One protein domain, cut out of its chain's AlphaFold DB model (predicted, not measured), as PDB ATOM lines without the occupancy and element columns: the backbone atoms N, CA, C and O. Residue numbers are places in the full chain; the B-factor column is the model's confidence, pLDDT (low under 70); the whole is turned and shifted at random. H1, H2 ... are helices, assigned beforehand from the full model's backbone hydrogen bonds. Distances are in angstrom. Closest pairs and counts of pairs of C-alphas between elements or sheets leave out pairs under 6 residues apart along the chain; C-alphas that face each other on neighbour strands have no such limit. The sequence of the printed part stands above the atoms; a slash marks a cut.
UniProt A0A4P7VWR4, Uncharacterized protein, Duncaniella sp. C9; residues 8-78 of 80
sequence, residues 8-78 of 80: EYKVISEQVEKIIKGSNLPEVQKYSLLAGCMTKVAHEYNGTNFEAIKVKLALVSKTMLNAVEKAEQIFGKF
ATOM      1  N   GLU A   8     207.943 137.494 217.653       92.38
ATOM      2  CA  GLU A   8     206.722 138.198 217.253       92.38
ATOM      3  C   GLU A   8     207.018 139.587 216.679       92.38
ATOM      4  O   GLU A   8     206.537 139.918 215.599       92.38
ATOM      5  N   TYR A   9     207.878 140.372 217.339       90.56
ATOM      6  CA  TYR A   9     208.280 141.679 216.825       90.56
ATOM      7  C   TYR A   9     208.882 141.566 215.422       90.56
ATOM      8  O   TYR A   9     208.538 142.353 214.542       90.56
ATOM      9  N   LYS A  10     209.772 140.590 215.198       92.81
ATOM     10  CA  LYS A  10     210.418 140.398 213.890       92.81
ATOM     11  C   LYS A  10     209.398 140.077 212.804       92.81
ATOM     12  O   LYS A  10     209.405 140.735 211.770       92.81
ATOM     13  N   VAL A  11     208.488 139.140 213.076       95.12
ATOM     14  CA  VAL A  11     207.425 138.756 212.135       95.12
ATOM     15  C   VAL A  11     206.558 139.961 211.765       95.12
ATOM     16  O   VAL A  11     206.315 140.206 210.584       95.12
ATOM     17  N   ILE A  12     206.125 140.752 212.749       95.88
ATOM     18  CA  ILE A  12     205.306 141.944 212.489       95.88
ATOM     19  C   ILE A  12     206.110 143.014 211.737       95.88
ATOM     20  O   ILE A  12     205.600 143.612 210.789       95.88
ATOM     21  N   SER A  13     207.376 143.228 212.098       92.88
ATOM     22  CA  SER A  13     208.265 144.171 211.411       92.88
ATOM     23  C   SER A  13     208.433 143.827 209.928       92.88
ATOM     24  O   SER A  13     208.314 144.711 209.082       92.88
ATOM     25  N   GLU A  14     208.656 142.555 209.596       95.00
ATOM     26  CA  GLU A  14     208.772 142.078 208.211       95.00
ATOM     27  C   GLU A  14     207.475 142.296 207.413       95.00
ATOM     28  O   GLU A  14     207.512 142.703 206.248       95.00
ATOM     29  N   GLN A  15     206.313 142.078 208.037       96.81
ATOM     30  CA  GLN A  15     205.016 142.336 207.407       96.81
ATOM     31  C   GLN A  15     204.815 143.825 207.111       96.81
ATOM     32  O   GLN A  15     204.432 144.183 205.993       96.81
ATOM     33  N   VAL A  16     205.110 144.700 208.078       95.62
ATOM     34  CA  VAL A  16     205.023 146.156 207.899       95.62
ATOM     35  C   VAL A  16     205.969 146.612 206.792       95.62
ATOM     36  O   VAL A  16     205.559 147.352 205.898       95.62
ATOM     37  N   GLU A  17     207.211 146.131 206.792       95.00
ATOM     38  CA  GLU A  17     208.193 146.465 205.763       95.00
ATOM     39  C   GLU A  17     207.722 146.043 204.366       95.00
ATOM     40  O   GLU A  17     207.800 146.833 203.421       95.00
ATOM     41  N   LYS A  18     207.166 144.832 204.235       96.81
ATOM     42  CA  LYS A  18     206.604 144.338 202.973       96.81
ATOM     43  C   LYS A  18     205.462 145.224 202.473       96.81
ATOM     44  O   LYS A  18     205.433 145.554 201.289       96.81
ATOM     45  N   ILE A  19     204.554 145.640 203.358       96.75
ATOM     46  CA  ILE A  19     203.433 146.529 203.016       96.75
ATOM     47  C   ILE A  19     203.948 147.895 202.548       96.75
ATOM     48  O   ILE A  19     203.537 148.387 201.497       96.75
ATOM     49  N   ILE A  20     204.882 148.501 203.286       95.94
ATOM     50  CA  ILE A  20     205.417 149.827 202.952       95.94
ATOM     51  C   ILE A  20     206.193 149.791 201.631       95.94
ATOM     52  O   ILE A  20     205.985 150.663 200.780       95.94
ATOM     53  N   LYS A  21     207.045 148.779 201.416       93.69
ATOM     54  CA  LYS A  21     207.800 148.603 200.164       93.69
ATOM     55  C   LYS A  21     206.895 148.313 198.968       93.69
ATOM     56  O   LYS A  21     207.151 148.846 197.897       93.69
ATOM     57  N   GLY A  22     205.839 147.520 199.158       96.00
ATOM     58  CA  GLY A  22     204.865 147.195 198.111       96.00
ATOM     59  C   GLY A  22     203.886 148.324 197.778       96.00
ATOM     60  O   GLY A  22     203.170 148.234 196.786       96.00
ATOM     61  N   SER A  23     203.827 149.383 198.590       96.94
ATOM     62  CA  SER A  23     202.945 150.520 198.331       96.94
ATOM     63  C   SER A  23     203.551 151.515 197.333       96.94
ATOM     64  O   SER A  23     204.725 151.889 197.432       96.94
ATOM     65  N   ASN A  24     202.703 152.034 196.440       97.19
ATOM     66  CA  ASN A  24     203.033 153.109 195.492       97.19
ATOM     67  C   ASN A  24     202.966 154.511 196.127       97.19
ATOM     68  O   ASN A  24     202.895 155.516 195.422       97.19
ATOM     69  N   LEU A  25     202.950 154.592 197.460       96.19
ATOM     70  CA  LEU A  25     202.927 155.869 198.161       96.19
ATOM     71  C   LEU A  25     204.254 156.619 197.938       96.19
ATOM     72  O   LEU A  25     205.323 156.008 198.054       96.19
ATOM     73  N   PRO A  26     204.217 157.938 197.685       97.38
ATOM     74  CA  PRO A  26     205.397 158.786 197.760       97.38
ATOM     75  C   PRO A  26     206.074 158.681 199.128       97.38
ATOM     76  O   PRO A  26     205.412 158.460 200.144       97.38
ATOM     77  N   GLU A  27     207.386 158.903 199.169       95.38
ATOM     78  CA  GLU A  27     208.188 158.788 200.392       95.38
ATOM     79  C   GLU A  27     207.599 159.590 201.565       95.38
ATOM     80  O   GLU A  27     207.360 159.042 202.639       95.38
ATOM     81  N   VAL A  28     207.262 160.862 201.335       96.00
ATOM     82  CA  VAL A  28     206.670 161.728 202.367       96.00
ATOM     83  C   VAL A  28     205.361 161.148 202.907       96.00
ATOM     84  O   VAL A  28     205.133 161.170 204.114       96.00
ATOM     85  N   GLN A  29     204.525 160.555 202.048       97.19
ATOM     86  CA  GLN A  29     203.272 159.930 202.482       97.19
ATOM     87  C   GLN A  29     203.512 158.656 203.302       97.19
ATOM     88  O   GLN A  29     202.746 158.383 204.225       97.19
ATOM     89  N   LYS A  30     204.588 157.904 203.028       96.56
ATOM     90  CA  LYS A  30     204.999 156.764 203.864       96.56
ATOM     91  C   LYS A  30     205.384 157.231 205.268       96.56
ATOM     92  O   LYS A  30     204.911 156.650 206.244       96.56
ATOM     93  N   TYR A  31     206.158 158.313 205.386       95.19
ATOM     94  CA  TYR A  31     206.478 158.898 206.692       95.19
ATOM     95  C   TYR A  31     205.228 159.401 207.420       95.19
ATOM     96  O   TYR A  31     205.040 159.086 208.595       95.19
ATOM     97  N   SER A  32     204.340 160.125 206.731       96.06
ATOM     98  CA  SER A  32     203.080 160.600 207.315       96.06
ATOM     99  C   SER A  32     202.198 159.451 207.808       96.06
ATOM    100  O   SER A  32     201.637 159.540 208.899       96.06
ATOM    101  N   LEU A  33     202.105 158.354 207.046       96.38
ATOM    102  CA  LEU A  33     201.358 157.160 207.442       96.38
ATOM    103  C   LEU A  33     201.914 156.563 208.742       96.38
ATOM    104  O   LEU A  33     201.155 156.339 209.684       96.38
ATOM    105  N   LEU A  34     203.230 156.349 208.813       95.94
ATOM    106  CA  LEU A  34     203.882 155.776 209.993       95.94
ATOM    107  C   LEU A  34     203.742 156.682 211.226       95.94
ATOM    108  O   LEU A  34     203.410 156.195 212.308       95.94
ATOM    109  N   ALA A  35     203.897 157.998 211.064       96.06
ATOM    110  CA  ALA A  35     203.659 158.966 212.136       96.06
ATOM    111  C   ALA A  35     202.195 158.939 212.622       96.06
ATOM    112  O   ALA A  35     201.921 158.996 213.827       96.06
ATOM    113  N   GLY A  36     201.242 158.786 211.698       96.62
ATOM    114  CA  GLY A  36     199.829 158.587 212.013       96.62
ATOM    115  C   GLY A  36     199.580 157.307 212.816       96.62
ATOM    116  O   GLY A  36     198.881 157.350 213.828       96.62
ATOM    117  N   CYS A  37     200.189 156.182 212.426       96.06
ATOM    118  CA  CYS A  37     200.124 154.923 213.176       96.06
ATOM    119  C   CYS A  37     200.672 155.074 214.601       96.06
ATOM    120  O   CYS A  37     200.015 154.654 215.551       96.06
ATOM    121  N   MET A  38     201.820 155.737 214.775       96.06
ATOM    122  CA  MET A  38     202.374 156.026 216.106       96.06
ATOM    123  C   MET A  38     201.407 156.844 216.966       96.06
ATOM    124  O   MET A  38     201.222 156.556 218.148       96.06
ATOM    125  N   THR A  39     200.768 157.850 216.367       96.75
ATOM    126  CA  THR A  39     199.805 158.717 217.058       96.75
ATOM    127  C   THR A  39     198.556 157.941 217.472       96.75
ATOM    128  O   THR A  39     198.086 158.114 218.594       96.75
ATOM    129  N   LYS A  40     198.053 157.045 216.612       97.50
ATOM    130  CA  LYS A  40     196.922 156.158 216.926       97.50
ATOM    131  C   LYS A  40     197.238 155.228 218.089       97.50
ATOM    132  O   LYS A  40     196.476 155.213 219.044       97.50
ATOM    133  N   VAL A  41     198.392 154.559 218.071       97.00
ATOM    134  CA  VAL A  41     198.834 153.718 219.195       97.00
ATOM    135  C   VAL A  41     198.931 154.550 220.476       97.00
ATOM    136  O   VAL A  41     198.406 154.169 221.517       97.00
ATOM    137  N   ALA A  42     199.550 155.733 220.423       96.81
ATOM    138  CA  ALA A  42     199.614 156.604 221.593       96.81
ATOM    139  C   ALA A  42     198.211 156.994 222.095       96.81
ATOM    140  O   ALA A  42     197.977 156.983 223.300       96.81
ATOM    141  N   HIS A  43     197.266 157.288 221.206       97.62
ATOM    142  CA  HIS A  43     195.887 157.570 221.588       97.62
ATOM    143  C   HIS A  43     195.175 156.347 222.183       97.62
ATOM    144  O   HIS A  43     194.580 156.470 223.246       97.62
ATOM    145  N   GLU A  44     195.287 155.163 221.581       98.06
ATOM    146  CA  GLU A  44     194.638 153.926 222.051       98.06
ATOM    147  C   GLU A  44     194.997 153.592 223.505       98.06
ATOM    148  O   GLU A  44     194.130 153.213 224.288       98.06
ATOM    149  N   TYR A  45     196.255 153.803 223.900       97.69
ATOM    150  CA  TYR A  45     196.715 153.519 225.263       97.69
ATOM    151  C   TYR A  45     196.519 154.668 226.262       97.69
ATOM    152  O   TYR A  45     196.686 154.453 227.461       97.69
ATOM    153  N   ASN A  46     196.253 155.899 225.810       97.56
ATOM    154  CA  ASN A  46     196.229 157.084 226.687       97.56
ATOM    155  C   ASN A  46     194.935 157.911 226.581       97.56
ATOM    156  O   ASN A  46     194.767 158.879 227.324       97.56
ATOM    157  N   GLY A  47     194.019 157.550 225.681       96.88
ATOM    158  CA  GLY A  47     192.762 158.247 225.434       96.88
ATOM    159  C   GLY A  47     192.973 159.733 225.147       96.88
ATOM    160  O   GLY A  47     193.734 160.118 224.259       96.88
ATOM    161  N   THR A  48     192.299 160.583 225.918       97.31
ATOM    162  CA  THR A  48     192.384 162.049 225.821       97.31
ATOM    163  C   THR A  48     193.480 162.658 226.701       97.31
ATOM    164  O   THR A  48     193.552 163.879 226.832       97.31
ATOM    165  N   ASN A  49     194.370 161.853 227.300       97.94
ATOM    166  CA  ASN A  49     195.524 162.371 228.035       97.94
ATOM    167  C   ASN A  49     196.598 162.883 227.059       97.94
ATOM    168  O   ASN A  49     197.597 162.218 226.768       97.94
ATOM    169  N   PHE A  50     196.373 164.089 226.541       97.38
ATOM    170  CA  PHE A  50     197.230 164.709 225.536       97.38
ATOM    171  C   PHE A  50     198.653 164.969 226.036       97.38
ATOM    172  O   PHE A  50     199.591 164.879 225.248       97.38
ATOM    173  N   GLU A  51     198.848 165.240 227.331       98.12
ATOM    174  CA  GLU A  51     200.193 165.399 227.897       98.12
ATOM    175  C   GLU A  51     200.990 164.093 227.815       98.12
ATOM    176  O   GLU A  51     202.115 164.085 227.309       98.12
ATOM    177  N   ALA A  52     200.390 162.966 228.211       97.38
ATOM    178  CA  ALA A  52     201.036 161.661 228.098       97.38
ATOM    179  C   ALA A  52     201.345 161.295 226.637       97.38
ATOM    180  O   ALA A  52     202.426 160.774 226.349       97.38
ATOM    181  N   ILE A  53     200.431 161.601 225.710       98.19
ATOM    182  CA  ILE A  53     200.638 161.385 224.271       98.19
ATOM    183  C   ILE A  53     201.833 162.202 223.774       98.19
ATOM    184  O   ILE A  53     202.747 161.633 223.176       98.19
ATOM    185  N   LYS A  54     201.872 163.511 224.061       98.00
ATOM    186  CA  LYS A  54     202.974 164.397 223.653       98.00
ATOM    187  C   LYS A  54     204.320 163.888 224.161       98.00
ATOM    188  O   LYS A  54     205.261 163.776 223.377       98.00
ATOM    189  N   VAL A  55     204.402 163.525 225.442       97.75
ATOM    190  CA  VAL A  55     205.640 163.017 226.053       97.75
ATOM    191  C   VAL A  55     206.097 161.715 225.391       97.75
ATOM    192  O   VAL A  55     207.271 161.583 225.044       97.75
ATOM    193  N   LYS A  56     205.185 160.762 225.165       96.50
ATOM    194  CA  LYS A  56     205.520 159.467 224.550       96.50
ATOM    195  C   LYS A  56     205.967 159.618 223.098       96.50
ATOM    196  O   LYS A  56     206.979 159.032 222.717       96.50
ATOM    197  N   LEU A  57     205.265 160.429 222.305       97.44
ATOM    198  CA  LEU A  57     205.649 160.696 220.918       97.44
ATOM    199  C   LEU A  57     207.014 161.391 220.844       97.44
ATOM    200  O   LEU A  57     207.870 160.967 220.071       97.44
ATOM    201  N   ALA A  58     207.261 162.395 221.692       97.19
ATOM    202  CA  ALA A  58     208.556 163.070 221.755       97.19
ATOM    203  C   ALA A  58     209.693 162.104 222.128       97.19
ATOM    204  O   ALA A  58     210.761 162.136 221.512       97.19
ATOM    205  N   LEU A  59     209.463 161.215 223.099       96.12
ATOM    206  CA  LEU A  59     210.450 160.227 223.534       96.12
ATOM    207  C   LEU A  59     210.825 159.249 222.413       96.12
ATOM    208  O   LEU A  59     212.013 159.003 222.185       96.12
ATOM    209  N   VAL A  60     209.833 158.698 221.707       94.50
ATOM    210  CA  VAL A  60     210.084 157.755 220.607       94.50
ATOM    211  C   VAL A  60     210.805 158.455 219.454       94.50
ATOM    212  O   VAL A  60     211.818 157.941 218.980       94.50
ATOM    213  N   SER A  61     210.373 159.658 219.067       95.62
ATOM    214  CA  SER A  61     211.035 160.440 218.015       95.62
ATOM    215  C   SER A  61     212.484 160.781 218.366       95.62
ATOM    216  O   SER A  61     213.376 160.605 217.537       95.62
ATOM    217  N   LYS A  62     212.758 161.188 219.612       95.62
ATOM    218  CA  LYS A  62     214.131 161.429 220.083       95.62
ATOM    219  C   LYS A  62     214.975 160.156 220.042       95.62
ATOM    220  O   LYS A  62     216.130 160.193 219.635       95.62
ATOM    221  N   THR A  63     214.404 159.021 220.443       94.88
ATOM    222  CA  THR A  63     215.099 157.725 220.408       94.88
ATOM    223  C   THR A  63     215.458 157.323 218.979       94.88
ATOM    224  O   THR A  63     216.571 156.861 218.742       94.88
ATOM    225  N   MET A  64     214.547 157.548 218.029       94.62
ATOM    226  CA  MET A  64     214.779 157.311 216.605       94.62
ATOM    227  C   MET A  64     215.928 158.174 216.069       94.62
ATOM    228  O   MET A  64     216.848 157.634 215.462       94.62
ATOM    229  N   LEU A  65     215.927 159.482 216.346       95.94
ATOM    230  CA  LEU A  65     217.005 160.385 215.917       95.94
ATOM    231  C   LEU A  65     218.356 159.993 216.525       95.94
ATOM    232  O   LEU A  65     219.326 159.822 215.793       95.94
ATOM    233  N   ASN A  66     218.400 159.718 217.831       94.56
ATOM    234  CA  ASN A  66     219.616 159.248 218.498       94.56
ATOM    235  C   ASN A  66     220.159 157.944 217.880       94.56
ATOM    236  O   ASN A  66     221.366 157.709 217.881       94.56
ATOM    237  N   ALA A  67     219.284 157.049 217.406       92.38
ATOM    238  CA  ALA A  67     219.704 155.817 216.742       92.38
ATOM    239  C   ALA A  67     220.354 156.103 215.380       92.38
ATOM    240  O   ALA A  67     221.375 155.491 215.065       92.38
ATOM    241  N   VAL A  68     219.811 157.057 214.615       93.38
ATOM    242  CA  VAL A  68     220.410 157.528 213.357       93.38
ATOM    243  C   VAL A  68     221.766 158.181 213.617       93.38
ATOM    244  O   VAL A  68     222.741 157.798 212.981       93.38
ATOM    245  N   GLU A  69     221.866 159.075 214.603       94.19
ATOM    246  CA  GLU A  69     223.131 159.717 214.993       94.19
ATOM    247  C   GLU A  69     224.194 158.685 215.393       94.19
ATOM    248  O   GLU A  69     225.350 158.766 214.981       94.19
ATOM    249  N   LYS A  70     223.816 157.665 216.173       92.38
ATOM    250  CA  LYS A  70     224.732 156.573 216.534       92.38
ATOM    251  C   LYS A  70     225.149 155.754 215.320       92.38
ATOM    252  O   LYS A  70     226.324 155.415 215.200       92.38
ATOM    253  N   ALA A  71     224.215 155.430 214.429       91.56
ATOM    254  CA  ALA A  71     224.532 154.729 213.192       91.56
ATOM    255  C   ALA A  71     225.502 155.556 212.336       91.56
ATOM    256  O   ALA A  71     226.493 155.021 211.853       91.56
ATOM    257  N   GLU A  72     225.293 156.865 212.220       92.75
ATOM    258  CA  GLU A  72     226.214 157.772 211.537       92.75
ATOM    259  C   GLU A  72     227.592 157.813 212.213       92.75
ATOM    260  O   GLU A  72     228.610 157.719 211.537       92.75
ATOM    261  N   GLN A  73     227.671 157.865 213.542       90.44
ATOM    262  CA  GLN A  73     228.956 157.831 214.248       90.44
ATOM    263  C   GLN A  73     229.716 156.516 214.048       90.44
ATOM    264  O   GLN A  73     230.949 156.522 214.024       90.44
ATOM    265  N   ILE A  74     229.001 155.394 213.942       89.81
ATOM    266  CA  ILE A  74     229.590 154.071 213.718       89.81
ATOM    267  C   ILE A  74     230.017 153.943 212.256       89.81
ATOM    268  O   ILE A  74     231.187 153.705 211.989       89.81
ATOM    269  N   PHE A  75     229.092 154.137 211.314       87.56
ATOM    270  CA  PHE A  75     229.283 153.861 209.887       87.56
ATOM    271  C   PHE A  75     229.895 155.025 209.103       87.56
ATOM    272  O   PHE A  75     230.601 154.807 208.122       87.56
ATOM    273  N   GLY A  76     229.690 156.265 209.540       76.19
ATOM    274  CA  GLY A  76     230.298 157.460 208.952       76.19
ATOM    275  C   GLY A  76     231.810 157.532 209.167       76.19
ATOM    276  O   GLY A  76     232.516 158.100 208.338       76.19
ATOM    277  N   LYS A  77     232.341 156.874 210.209       61.78
ATOM    278  CA  LYS A  77     233.791 156.696 210.406       61.78
ATOM    279  C   LYS A  77     234.427 155.702 209.426       61.78
ATOM    280  O   LYS A  77     235.626 155.790 209.212       61.78
ATOM    281  N   PHE A  78     233.644 154.812 208.807       56.88
ATOM    282  CA  PHE A  78     234.111 153.909 207.742       56.88
ATOM    283  C   PHE A  78     234.083 154.558 206.346       56.88
ATOM    284  O   PHE A  78     234.481 153.927 205.372       56.88
TER     285      PHE A  78
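Overview. This is residues 8 to 78 of the 80 residues of an uncharacterized protein of Duncaniella sp. C9 (UniProt A0A4P7VWR4). The long helix H3 makes the longest axis, and H2 meets it near its beginning as a V, a helical hairpin whose two arms spread away from the turn. At the other end of H2 the chain turns again into the shorter helix H1, which comes near H2 with one pair of C-alphas, so that the three helices make an open zigzag with both outermost parts, residues 8 to 15 and 62 to 78, sticking out. The printed part has 71 residues with three named helices, in the order H1, H2, H3, and no named strand; the class is all helix. The whole is loose, with a radius of gyration of the C-alphas of 14.9 A, and elongated, spanning 46 by 29 by 28 A.

Along the chain. H3, residues 50 to 78, runs 42.3 A from C-alpha 50 at (197.230, 164.709, 225.536) to C-alpha 78 at (234.111, 153.909, 207.742). H2, residues 27 to 46, is 28.9 A long. H1, residues 8 to 22, is 21.2 A long and begins with C-alpha 8 at (206.722, 138.198, 217.253).

Arrangement. H3 touches H2 with residues 52 to 57 alone, and H2 touches H3 with residues 38 to 46 alone; the closest C-alphas, of Ala 42 and Ile 53, are 5.6 A apart. This hairpin has a steep tilt of 44 degrees, opposite ways. H1 and H2 are close but not clearly touching, with the closest C-alphas, of Ile 20 and Lys 30, 7.0 A apart. They run opposite ways at a tilt of 36 degrees, only just steep. H1 and H3 are apart. Every O i to N i+4 pair is within hydrogen-bond range in H1 and H2; in H3 23 of 25 are.

Size, cuts and confidence. The C-alphas farthest apart, of Thr 48 and Phe 78, are 46.2 A from each other. The printed part has no cut, and both links, H1 to H2 and H2 to H3, are tight. The mean pLDDT of the printed part is 94.3; residues 77 to 78 are under 70.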